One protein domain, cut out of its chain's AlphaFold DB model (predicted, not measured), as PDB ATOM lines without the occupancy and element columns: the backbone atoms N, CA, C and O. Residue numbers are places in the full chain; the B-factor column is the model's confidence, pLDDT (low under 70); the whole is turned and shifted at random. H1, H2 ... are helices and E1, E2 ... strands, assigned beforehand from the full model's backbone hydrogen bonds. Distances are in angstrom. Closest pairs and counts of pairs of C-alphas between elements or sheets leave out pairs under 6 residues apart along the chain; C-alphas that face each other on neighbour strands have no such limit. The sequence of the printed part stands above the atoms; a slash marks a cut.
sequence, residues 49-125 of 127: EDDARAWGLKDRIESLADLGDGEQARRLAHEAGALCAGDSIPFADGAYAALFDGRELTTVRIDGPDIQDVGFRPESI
ATOM      1  N   GLU A  49      34.960  22.424   8.429       86.56
ATOM      2  CA  GLU A  49      35.416  23.605   9.175       86.56
ATOM      3  C   GLU A  49      35.326  23.417  10.697       86.56
ATOM      4  O   GLU A  49      36.199  23.881  11.426       86.56
ATOM      5  N   ASP A  50      34.272  22.751  11.182       87.31
ATOM      6  CA  ASP A  50      34.103  22.448  12.606       87.31
ATOM      7  C   ASP A  50      35.157  21.429  13.062       87.31
ATOM      8  O   ASP A  50      35.691  21.531  14.164       87.31
ATOM      9  N   ASP A  51      35.513  20.484  12.189       88.00
ATOM     10  CA  ASP A  51      36.574  19.513  12.456       88.00
ATOM     11  C   ASP A  51      37.952  20.172  12.482       88.00
ATOM     12  O   ASP A  51      38.736  19.914  13.394       88.00
ATOM     13  N   ALA A  52      38.225  21.086  11.548       90.06
ATOM     14  CA  ALA A  52      39.454  21.873  11.551       90.06
ATOM     15  C   ALA A  52      39.571  22.748  12.811       90.06
ATOM     16  O   ALA A  52      40.651  22.842  13.395       90.06
ATOM     17  N   ARG A  53      38.462  23.347  13.274       90.88
ATOM     18  CA  ARG A  53      38.429  24.081  14.550       90.88
ATOM     19  C   ARG A  53      38.737  23.178  15.738       90.88
ATOM     20  O   ARG A  53      39.513  23.577  16.601       90.88
ATOM     21  N   ALA A  54      38.172  21.975  15.775       92.19
ATOM     22  CA  ALA A  54      38.431  21.022  16.850       92.19
ATOM     23  C   ALA A  54      39.899  20.569  16.886       92.19
ATOM     24  O   ALA A  54      40.490  20.534  17.961       92.19
ATOM     25  N   TRP A  55      40.511  20.306  15.727       93.00
ATOM     26  CA  TRP A  55      41.948  20.021  15.640       93.00
ATOM     27  C   TRP A  55      42.803  21.200  16.110       93.00
ATOM     28  O   TRP A  55      43.692  21.020  16.933       93.00
ATOM     29  N   GLY A  56      42.483  22.421  15.675       94.25
ATOM     30  CA  GLY A  56      43.191  23.613  16.146       94.25
ATOM     31  C   GLY A  56      43.038  23.844  17.655       94.25
ATOM     32  O   GLY A  56      43.962  24.332  18.304       94.25
ATOM     33  N   LEU A  57      41.887  23.482  18.231       92.94
ATOM     34  CA  LEU A  57      41.667  23.563  19.672       92.94
ATOM     35  C   LEU A  57      42.492  22.516  20.428       92.94
ATOM     36  O   LEU A  57      43.100  22.869  21.437       92.94
ATOM     37  N   LYS A  58      42.568  21.278  19.919       94.69
ATOM     38  CA  LYS A  58      43.461  20.231  20.440       94.69
ATOM     39  C   LYS A  58      44.909  20.711  20.470       94.69
ATOM     40  O   LYS A  58      45.487  20.785  21.550       94.69
ATOM     41  N   ASP A  59      45.453  21.121  19.323       95.62
ATOM     42  CA  ASP A  59      46.854  21.549  19.216       95.62
ATOM     43  C   ASP A  59      47.167  22.699  20.180       95.62
ATOM     44  O   ASP A  59      48.234  22.748  20.791       95.62
ATOM     45  N   ARG A  60      46.216  23.623  20.366       94.81
ATOM     46  CA  ARG A  60      46.360  24.737  21.307       94.81
ATOM     47  C   ARG A  60      46.388  24.281  22.767       94.81
ATOM     48  O   ARG A  60      47.162  24.838  23.542       94.81
ATOM     49  N   ILE A  61      45.533  23.334  23.152       93.88
ATOM     50  CA  ILE A  61      45.492  22.778  24.515       93.88
ATOM     51  C   ILE A  61      46.818  22.088  24.830       93.88
ATOM     52  O   ILE A  61      47.423  22.367  25.862       93.88
ATOM     53  N   GLU A  62      47.286  21.245  23.917       94.81
ATOM     54  CA  GLU A  62      48.523  20.478  24.081       94.81
ATOM     55  C   GLU A  62      49.742  21.401  24.099       94.81
ATOM     56  O   GLU A  62      50.577  21.306  24.993       94.81
ATOM     57  N   SER A  63      49.771  22.411  23.223       95.06
ATOM     58  CA  SER A  63      50.826  23.431  23.235       95.06
ATOM     59  C   SER A  63      50.893  24.192  24.564       95.06
ATOM     60  O   SER A  63      51.982  24.495  25.045       95.06
ATOM     61  N   LEU A  64      49.750  24.525  25.179       93.56
ATOM     62  CA  LEU A  64      49.731  25.173  26.497       93.56
ATOM     63  C   LEU A  64      50.296  24.250  27.580       93.56
ATOM     64  O   LEU A  64      51.032  24.713  28.450       93.56
ATOM     65  N   ALA A  65      49.981  22.956  27.520       92.94
ATOM     66  CA  ALA A  65      50.529  21.973  28.444       92.94
ATOM     67  C   ALA A  65      52.051  21.820  28.275       92.94
ATOM     68  O   ALA A  65      52.778  21.841  29.270       92.94
ATOM     69  N   ASP A  66      52.537  21.761  27.033       94.94
ATOM     70  CA  ASP A  66      53.964  21.664  26.700       94.94
ATOM     71  C   ASP A  66      54.764  22.894  27.151       94.94
ATOM     72  O   ASP A  66      55.913  22.777  27.582       94.94
ATOM     73  N   LEU A  67      54.152  24.081  27.103       94.81
ATOM     74  CA  LEU A  67      54.740  25.329  27.599       94.81
ATOM     75  C   LEU A  67      54.734  25.440  29.136       94.81
ATOM     76  O   LEU A  67      55.327  26.370  29.682       94.81
ATOM     77  N   GLY A  68      54.105  24.493  29.839       92.50
ATOM     78  CA  GLY A  68      54.009  24.463  31.301       92.50
ATOM     79  C   GLY A  68      52.771  25.163  31.876       92.50
ATOM     80  O   GLY A  68      52.578  25.148  33.092       92.50
ATOM     81  N   ASP A  69      51.889  25.701  31.032       93.94
ATOM     82  CA  ASP A  69      50.636  26.361  31.421       93.94
ATOM     83  C   ASP A  69      49.484  25.348  31.595       93.94
ATOM     84  O   ASP A  69      48.382  25.498  31.054       93.94
ATOM     85  N   GLY A  70      49.719  24.299  32.390       91.88
ATOM     86  CA  GLY A  70      48.783  23.178  32.562       91.88
ATOM     87  C   GLY A  70      47.397  23.575  33.094       91.88
ATOM     88  O   GLY A  70      46.392  22.991  32.695       91.88
ATOM     89  N   GLU A  71      47.302  24.609  33.938       92.56
ATOM     90  CA  GLU A  71      46.008  25.120  34.422       92.56
ATOM     91  C   GLU A  71      45.185  25.774  33.309       92.56
ATOM     92  O   GLU A  71      43.967  25.590  33.237       92.56
ATOM     93  N   GLN A  72      45.846  26.513  32.416       92.19
ATOM     94  CA  GLN A  72      45.183  27.141  31.279       92.19
ATOM     95  C   GLN A  72      44.764  26.082  30.254       92.19
ATOM     96  O   GLN A  72      43.645  26.149  29.746       92.19
ATOM     97  N   ALA A  73      45.618  25.083  30.005       93.50
ATOM     98  CA  ALA A  73      45.296  23.932  29.163       93.50
ATOM     99  C   ALA A  73      44.067  23.179  29.696       93.50
ATOM    100  O   ALA A  73      43.094  22.981  28.968       93.50
ATOM    101  N   ARG A  74      44.059  22.857  30.997       93.44
ATOM    102  CA  ARG A  74      42.942  22.177  31.668       93.44
ATOM    103  C   ARG A  74      41.649  22.981  31.590       93.44
ATOM    104  O   ARG A  74      40.602  22.419  31.284       93.44
ATOM    105  N   ARG A  75      41.706  24.293  31.847       93.94
ATOM    106  CA  ARG A  75      40.529  25.164  31.738       93.94
ATOM    107  C   ARG A  75      39.948  25.126  30.326       93.94
ATOM    108  O   ARG A  75      38.744  24.944  30.179       93.94
ATOM    109  N   LEU A  76      40.798  25.265  29.310       93.81
ATOM    110  CA  LEU A  76      40.365  25.278  27.915       93.81
ATOM    111  C   LEU A  76      39.779  23.919  27.490       93.81
ATOM    112  O   LEU A  76      38.755  23.877  26.814       93.81
ATOM    113  N   ALA A  77      40.385  22.814  27.933       93.12
ATOM    114  CA  ALA A  77      39.877  21.464  27.701       93.12
ATOM    115  C   ALA A  77      38.498  21.254  28.347       93.12
ATOM    116  O   ALA A  77      37.572  20.767  27.697       93.12
ATOM    117  N   HIS A  78      38.330  21.687  29.598       92.88
ATOM    118  CA  HIS A  78      37.052  21.599  30.301       92.88
ATOM    119  C   HIS A  78      35.968  22.463  29.632       92.88
ATOM    120  O   HIS A  78      34.838  22.011  29.444       92.88
ATOM    121  N   GLU A  79      36.307  23.679  29.184       93.44
ATOM    122  CA  GLU A  79      35.402  24.548  28.409       93.44
ATOM    123  C   GLU A  79      34.984  23.918  27.068       93.44
ATOM    124  O   GLU A  79      33.829  24.054  26.651       93.44
ATOM    125  N   ALA A  80      35.885  23.169  26.425       91.44
ATOM    126  CA  ALA A  80      35.603  22.401  25.212       91.44
ATOM    127  C   ALA A  80      34.698  21.174  25.460       91.44
ATOM    128  O   ALA A  80      34.189  20.572  24.510       91.44
ATOM    129  N   GLY A  81      34.462  20.813  26.726       90.69
ATOM    130  CA  GLY A  81      33.653  19.666  27.139       90.69
ATOM    131  C   GLY A  81      34.443  18.373  27.343       90.69
ATOM    132  O   GLY A  81      33.829  17.306  27.368       90.69
ATOM    133  N   ALA A  82      35.770  18.450  27.473       93.25
ATOM    134  CA  ALA A  82      36.601  17.303  27.808       93.25
ATOM    135  C   ALA A  82      36.591  17.018  29.314       93.25
ATOM    136  O   ALA A  82      36.597  17.931  30.143       93.25
ATOM    137  N   LEU A  83      36.619  15.733  29.654       92.12
ATOM    138  CA  LEU A  83      36.825  15.259  31.014       92.12
ATOM    139  C   LEU A  83      38.274  15.536  31.417       92.12
ATOM    140  O   LEU A  83      39.205  15.188  30.692       92.12
ATOM    141  N   CYS A  84      38.458  16.158  32.573       92.00
ATOM    142  CA  CYS A  84      39.760  16.449  33.156       92.00
ATOM    143  C   CYS A  84      39.983  15.611  34.421       92.00
ATOM    144  O   CYS A  84      39.050  15.058  35.005       92.00
ATOM    145  N   ALA A  85      41.230  15.543  34.891       87.19
ATOM    146  CA  ALA A  85      41.549  14.886  36.156       87.19
ATOM    147  C   ALA A  85      40.683  15.434  37.310       87.19
ATOM    148  O   ALA A  85      40.673  16.637  37.581       87.19
ATOM    149  N   GLY A  86      39.973  14.531  37.992       86.56
ATOM    150  CA  GLY A  86      39.023  14.853  39.062       86.56
ATOM    151  C   GLY A  86      37.554  14.866  38.625       86.56
ATOM    152  O   GLY A  86      36.681  14.798  39.490       86.56
ATOM    153  N   ASP A  87      37.270  14.887  37.320       88.50
ATOM    154  CA  ASP A  87      35.905  14.755  36.813       88.50
ATOM    155  C   ASP A  87      35.409  13.308  36.943       88.50
ATOM    156  O   ASP A  87      36.156  12.337  36.798       88.50
ATOM    157  N   SER A  88      34.114  13.154  37.227       85.94
ATOM    158  CA  SER A  88      33.475  11.836  37.254       85.94
ATOM    159  C   SER A  88      33.201  11.361  35.833       85.94
ATOM    160  O   SER A  88      32.543  12.054  35.057       85.94
ATOM    161  N   ILE A  89      33.671  10.159  35.509       84.50
ATOM    162  CA  ILE A  89      33.436   9.554  34.199       84.50
ATOM    163  C   ILE A  89      31.968   9.111  34.130       84.50
ATOM    164  O   ILE A  89      31.515   8.369  35.009       84.50
ATOM    165  N   PRO A  90      31.195   9.574  33.133       80.38
ATOM    166  CA  PRO A  90      29.797   9.196  33.011       80.38
ATOM    167  C   PRO A  90      29.688   7.710  32.673       80.38
ATOM    168  O   PRO A  90      30.332   7.233  31.743       80.38
ATOM    169  N   PHE A  91      28.835   6.985  33.395       77.88
ATOM    170  CA  PHE A  91      28.517   5.606  33.046       77.88
ATOM    171  C   PHE A  91      27.551   5.599  31.858       77.88
ATOM    172  O   PHE A  91      26.397   6.017  31.983       77.88
ATOM    173  N   ALA A  92      28.031   5.157  30.702       78.56
ATOM    174  CA  ALA A  92      27.236   4.991  29.497       78.56
ATOM    175  C   ALA A  92      27.868   3.906  28.620       78.56
ATOM    176  O   ALA A  92      29.088   3.823  28.542       78.56
ATOM    177  N   ASP A  93      27.045   3.096  27.958       81.81
ATOM    178  CA  ASP A  93      27.517   2.080  27.014       81.81
ATOM    179  C   ASP A  93      27.615   2.665  25.598       81.81
ATOM    180  O   ASP A  93      26.668   3.293  25.111       81.81
ATOM    181  N   GLY A  94      28.752   2.462  24.927       80.50
ATOM    182  CA  GLY A  94      29.016   2.947  23.571       80.50
ATOM    183  C   GLY A  94      29.149   4.470  23.440       80.50
ATOM    184  O   GLY A  94      29.082   4.995  22.325       80.50
ATOM    185  N   ALA A  95      29.309   5.196  24.549       86.81
ATOM    186  CA  ALA A  95      29.467   6.646  24.527       86.81
ATOM    187  C   ALA A  95      30.908   7.041  24.187       86.81
ATOM    188  O   ALA A  95      31.852   6.334  24.517       86.81
ATOM    189  N   TYR A  96      31.081   8.202  23.557       89.94
ATOM    190  CA  TYR A  96      32.394   8.801  23.328       89.94
ATOM    191  C   TYR A  96      32.528  10.065  24.170       89.94
ATOM    192  O   TYR A  96      31.612  10.891  24.189       89.94
ATOM    193  N   ALA A  97      33.668  10.229  24.830       90.56
ATOM    194  CA  ALA A  97      33.999  11.422  25.595       90.56
ATOM    195  C   ALA A  97      35.427  11.863  25.278       90.56
ATOM    196  O   ALA A  97      36.315  11.030  25.109       90.56
ATOM    197  N   ALA A  98      35.654  13.171  25.193       93.88
ATOM    198  CA  ALA A  98      37.010  13.698  25.167       93.88
ATOM    199  C   ALA A  98      37.622  13.613  26.570       93.88
ATOM    200  O   ALA A  98      36.936  13.882  27.556       93.88
ATOM    201  N   LEU A  99      38.898  13.253  26.651       93.88
ATOM    202  CA  LEU A  99      39.668  13.137  27.882       93.88
ATOM    203  C   LEU A  99      40.962  13.935  27.728       93.88
ATOM    204  O   LEU A  99      41.682  13.757  26.749       93.88
ATOM    205  N   PHE A 100      41.251  14.787  28.709       95.12
ATOM    206  CA  PHE A 100      42.520  15.493  28.825       95.12
ATOM    207  C   PHE A 100      43.292  14.970  30.038       95.12
ATOM    208  O   PHE A 100      42.835  15.106  31.177       95.12
ATOM    209  N   ASP A 101      44.465  14.378  29.802       91.88
ATOM    210  CA  ASP A 101      45.288  13.755  30.851       91.88
ATOM    211  C   ASP A 101      46.275  14.727  31.532       91.88
ATOM    212  O   ASP A 101      46.985  14.356  32.469       91.88
ATOM    213  N   GLY A 102      46.297  15.987  31.086       90.75
ATOM    214  CA  GLY A 102      47.253  17.008  31.518       90.75
ATOM    215  C   GLY A 102      48.365  17.286  30.505       90.75
ATOM    216  O   GLY A 102      49.128  18.229  30.712       90.75
ATOM    217  N   ARG A 103      48.454  16.508  29.425       92.38
ATOM    218  CA  ARG A 103      49.390  16.695  28.310       92.38
ATOM    219  C   ARG A 103      48.704  16.550  26.964       92.38
ATOM    220  O   ARG A 103      48.871  17.416  26.117       92.38
ATOM    221  N   GLU A 104      47.914  15.500  26.795       93.44
ATOM    222  CA  GLU A 104      47.273  15.144  25.535       93.44
ATOM    223  C   GLU A 104      45.748  15.175  25.661       93.44
ATOM    224  O   GLU A 104      45.175  14.832  26.702       93.44
ATOM    225  N   LEU A 105      45.083  15.597  24.584       93.25
ATOM    226  CA  LEU A 105      43.635  15.535  24.450       93.25
ATOM    227  C   LEU A 105      43.255  14.389  23.502       93.25
ATOM    228  O   LEU A 105      43.406  14.495  22.285       93.25
ATOM    229  N   THR A 106      42.687  13.319  24.055       94.88
ATOM    230  CA  THR A 106      42.225  12.147  23.292       94.88
ATOM    231  C   THR A 106      40.709  11.960  23.395       94.88
ATOM    232  O   THR A 106      40.015  12.666  24.129       94.88
ATOM    233  N   THR A 107      40.160  11.010  22.640       94.06
ATOM    234  CA  THR A 107      38.783  10.545  22.800       94.06
ATOM    235  C   THR A 107      38.790   9.123  23.323       94.06
ATOM    236  O   THR A 107      39.437   8.239  22.767       94.06
ATOM    237  N   VAL A 108      37.994   8.887  24.359       92.88
ATOM    238  CA  VAL A 108      37.746   7.558  24.905       92.88
ATOM    239  C   VAL A 108      36.342   7.086  24.549       92.88
ATOM    240  O   VAL A 108      35.389   7.872  24.534       92.88
ATOM    241  N   ARG A 109      36.207   5.792  24.256       92.19
ATOM    242  CA  ARG A 109      34.925   5.090  24.225       92.19
ATOM    243  C   ARG A 109      34.670   4.490  25.603       92.19
ATOM    244  O   ARG A 109      35.547   3.832  26.156       92.19
ATOM    245  N   ILE A 110      33.482   4.736  26.135       90.38
ATOM    246  CA  ILE A 110      33.016   4.231  27.421       90.38
ATOM    247  C   ILE A 110      32.027   3.106  27.122       90.38
ATOM    248  O   ILE A 110      31.031   3.321  26.430       90.38
ATOM    249  N   ASP A 111      32.337   1.912  27.614       88.56
ATOM    250  CA  ASP A 111      31.520   0.705  27.540       88.56
ATOM    251  C   ASP A 111      31.320   0.192  28.973       88.56
ATOM    252  O   ASP A 111      32.011  -0.709  29.448       88.56
ATOM    253  N   GLY A 112      30.415   0.837  29.708       84.50
ATOM    254  CA  GLY A 112      30.147   0.514  31.103       84.50
ATOM    255  C   GLY A 112      31.387   0.743  31.980       84.50
ATOM    256  O   GLY A 112      31.793   1.895  32.147       84.50
ATOM    257  N   PRO A 113      31.976  -0.303  32.595       83.81
ATOM    258  CA  PRO A 113      33.214  -0.168  33.366       83.81
ATOM    259  C   PRO A 113      34.473  -0.047  32.491       83.81
ATOM    260  O   PRO A 113      35.521   0.344  33.006       83.81
ATOM    261  N   ASP A 114      34.393  -0.394  31.205       86.31
ATOM    262  CA  ASP A 114      35.540  -0.418  30.306       86.31
ATOM    263  C   ASP A 114      35.711   0.929  29.597       86.31
ATOM    264  O   ASP A 114      34.765   1.508  29.060       86.31
ATOM    265  N   ILE A 115      36.949   1.423  29.569       88.94
ATOM    266  CA  ILE A 115      37.318   2.674  28.902       88.94
ATOM    267  C   ILE A 115      38.428   2.363  27.905       88.94
ATOM    268  O   ILE A 115      39.478   1.842  28.278       88.94
ATOM    269  N   GLN A 116      38.188   2.676  26.634       90.50
ATOM    270  CA  GLN A 116      39.132   2.430  25.545       90.50
ATOM    271  C   GLN A 116      39.524   3.745  24.888       90.50
ATOM    272  O   GLN A 116      38.657   4.495  24.448       90.50
ATOM    273  N   ASP A 117      40.822   4.001  24.773       92.00
ATOM    274  CA  ASP A 117      41.329   5.074  23.924       92.00
ATOM    275  C   ASP A 117      41.088   4.714  22.449       92.00
ATOM    276  O   ASP A 117      41.438   3.619  21.998       92.00
ATOM    277  N   VAL A 118      40.442   5.614  21.710       93.25
ATOM    278  CA  VAL A 118      40.149   5.451  20.278       93.25
ATOM    279  C   VAL A 118      40.852   6.501  19.414       93.25
ATOM    280  O   VAL A 118      40.570   6.595  18.217       93.25
ATOM    281  N   GLY A 119      41.763   7.275  20.006       91.44
ATOM    282  CA  GLY A 119      42.388   8.437  19.395       91.44
ATOM    283  C   GLY A 119      41.435   9.625  19.299       91.44
ATOM    284  O   GLY A 119      40.212   9.490  19.378       91.44
ATOM    285  N   PHE A 120      41.995  10.821  19.115       92.44
ATOM    286  CA  PHE A 120      41.196  12.039  19.068       92.44
ATOM    287  C   PHE A 120      40.175  12.037  17.923       92.44
ATOM    288  O   PHE A 120      40.502  11.865  16.746       92.44
ATOM    289  N   ARG A 121      38.927  12.313  18.293       92.12
ATOM    290  CA  ARG A 121      37.792  12.503  17.398       92.12
ATOM    291  C   ARG A 121      37.271  13.930  17.554       92.12
ATOM    292  O   ARG A 121      36.801  14.269  18.645       92.12
ATOM    293  N   PRO A 122      37.284  14.759  16.498       89.00
ATOM    294  CA  PRO A 122      36.747  16.116  16.534       89.00
ATOM    295  C   PRO A 122      35.348  16.211  17.159       89.00
ATOM    296  O   PRO A 122      35.053  17.145  17.907       89.00
ATOM    297  N   GLU A 123      34.481  15.238  16.870       87.94
ATOM    298  CA  GLU A 123      33.107  15.107  17.366       87.94
ATOM    299  C   GLU A 123      32.965  15.008  18.884       87.94
ATOM    300  O   GLU A 123      31.878  15.269  19.400       87.94
ATOM    301  N   SER A 124      34.046  14.687  19.593       87.94
ATOM    302  CA  SER A 124      34.055  14.548  21.049       87.94
ATOM    303  C   SER A 124      34.160  15.877  21.805       87.94
ATOM    304  O   SER A 124      33.850  15.909  22.995       87.94
ATOM    305  N   ILE A 125      34.540  16.971  21.129       88.56
ATOM    306  CA  ILE A 125      34.680  18.306  21.728       88.56
ATOM    307  C   ILE A 125      33.840  19.368  21.014       88.56
ATOM    308  O   ILE A 125      33.388  19.206  19.873       88.56
TER     309      ILE A 125
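What this domain is: This is residues 49 to 125 of the 127 residues of an uncharacterized protein of Bifidobacterium longum (UniProt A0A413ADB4). A hairpin of two helices, H1 and H2, stands at one end of a small three-stranded sheet, E1 E2 E3, and meets it near the turn between E1 and E2. A long stretch without a named element, residues 80 to 92, leads from H2 to the sheet's far end, where E1 begins. The printed part has 77 residues with two named helices followed by three named strands, and its class is mixed, helices and strands. The sheet, in the order E1 E2 E3, is antiparallel and forms a meander, each strand the antiparallel neighbour of the one before. The whole is compact, with a radius of gyration of the C-alphas of 12.0 A and spans of 35 by 30 by 17 A.

How they stand to each other: H1, residues 49 to 66, and H2, residues 70 to 79, form a helical hairpin at a shallow tilt of 24 degrees, opposite ways. H1 touches H2 with residues 60 to 65 alone; the closest C-alphas, those of Ile 61 and Ala 73, are 4.8 A apart. In both helices every O i to N i+4 pair is within hydrogen-bond range. E1, residues 93 to 100, and E2, residues 105 to 111, form a hairpin, with N 97 and O 108 at 2.9 A. E2 and E3, residues 114 to 117, form another, with N 109 and O 116 at 2.8 A. H1 only grazes the sheet with residues 57 to 62; its closest C-alphas to E2 are those of Lys 58 and Leu 105, 6.2 A apart. H2 only grazes it with residues 73 to 78; its closest C-alphas to E1 are those of Ala 77 and Phe 100, 6.6 A apart.

Where its parts are: H1 begins at C-alpha 49 (35.416, 23.605, 9.175) and measures 25.6 A; H2 measures 14.1 A. E1 measures 20.2 A and bends by 50 degrees at residue 96, E2 measures 19.4 A, and E3 measures 10.2 A, ending at C-alpha 117 (41.329, 5.074, 23.924).

The domain as a whole: The two C-alphas farthest apart, those of Leu 67 and Asp 93, are 35.8 A apart. The link from H2 to E1 is long; the other three are tight. The printed part has no cut, and no printed residue is under 70 in pLDDT.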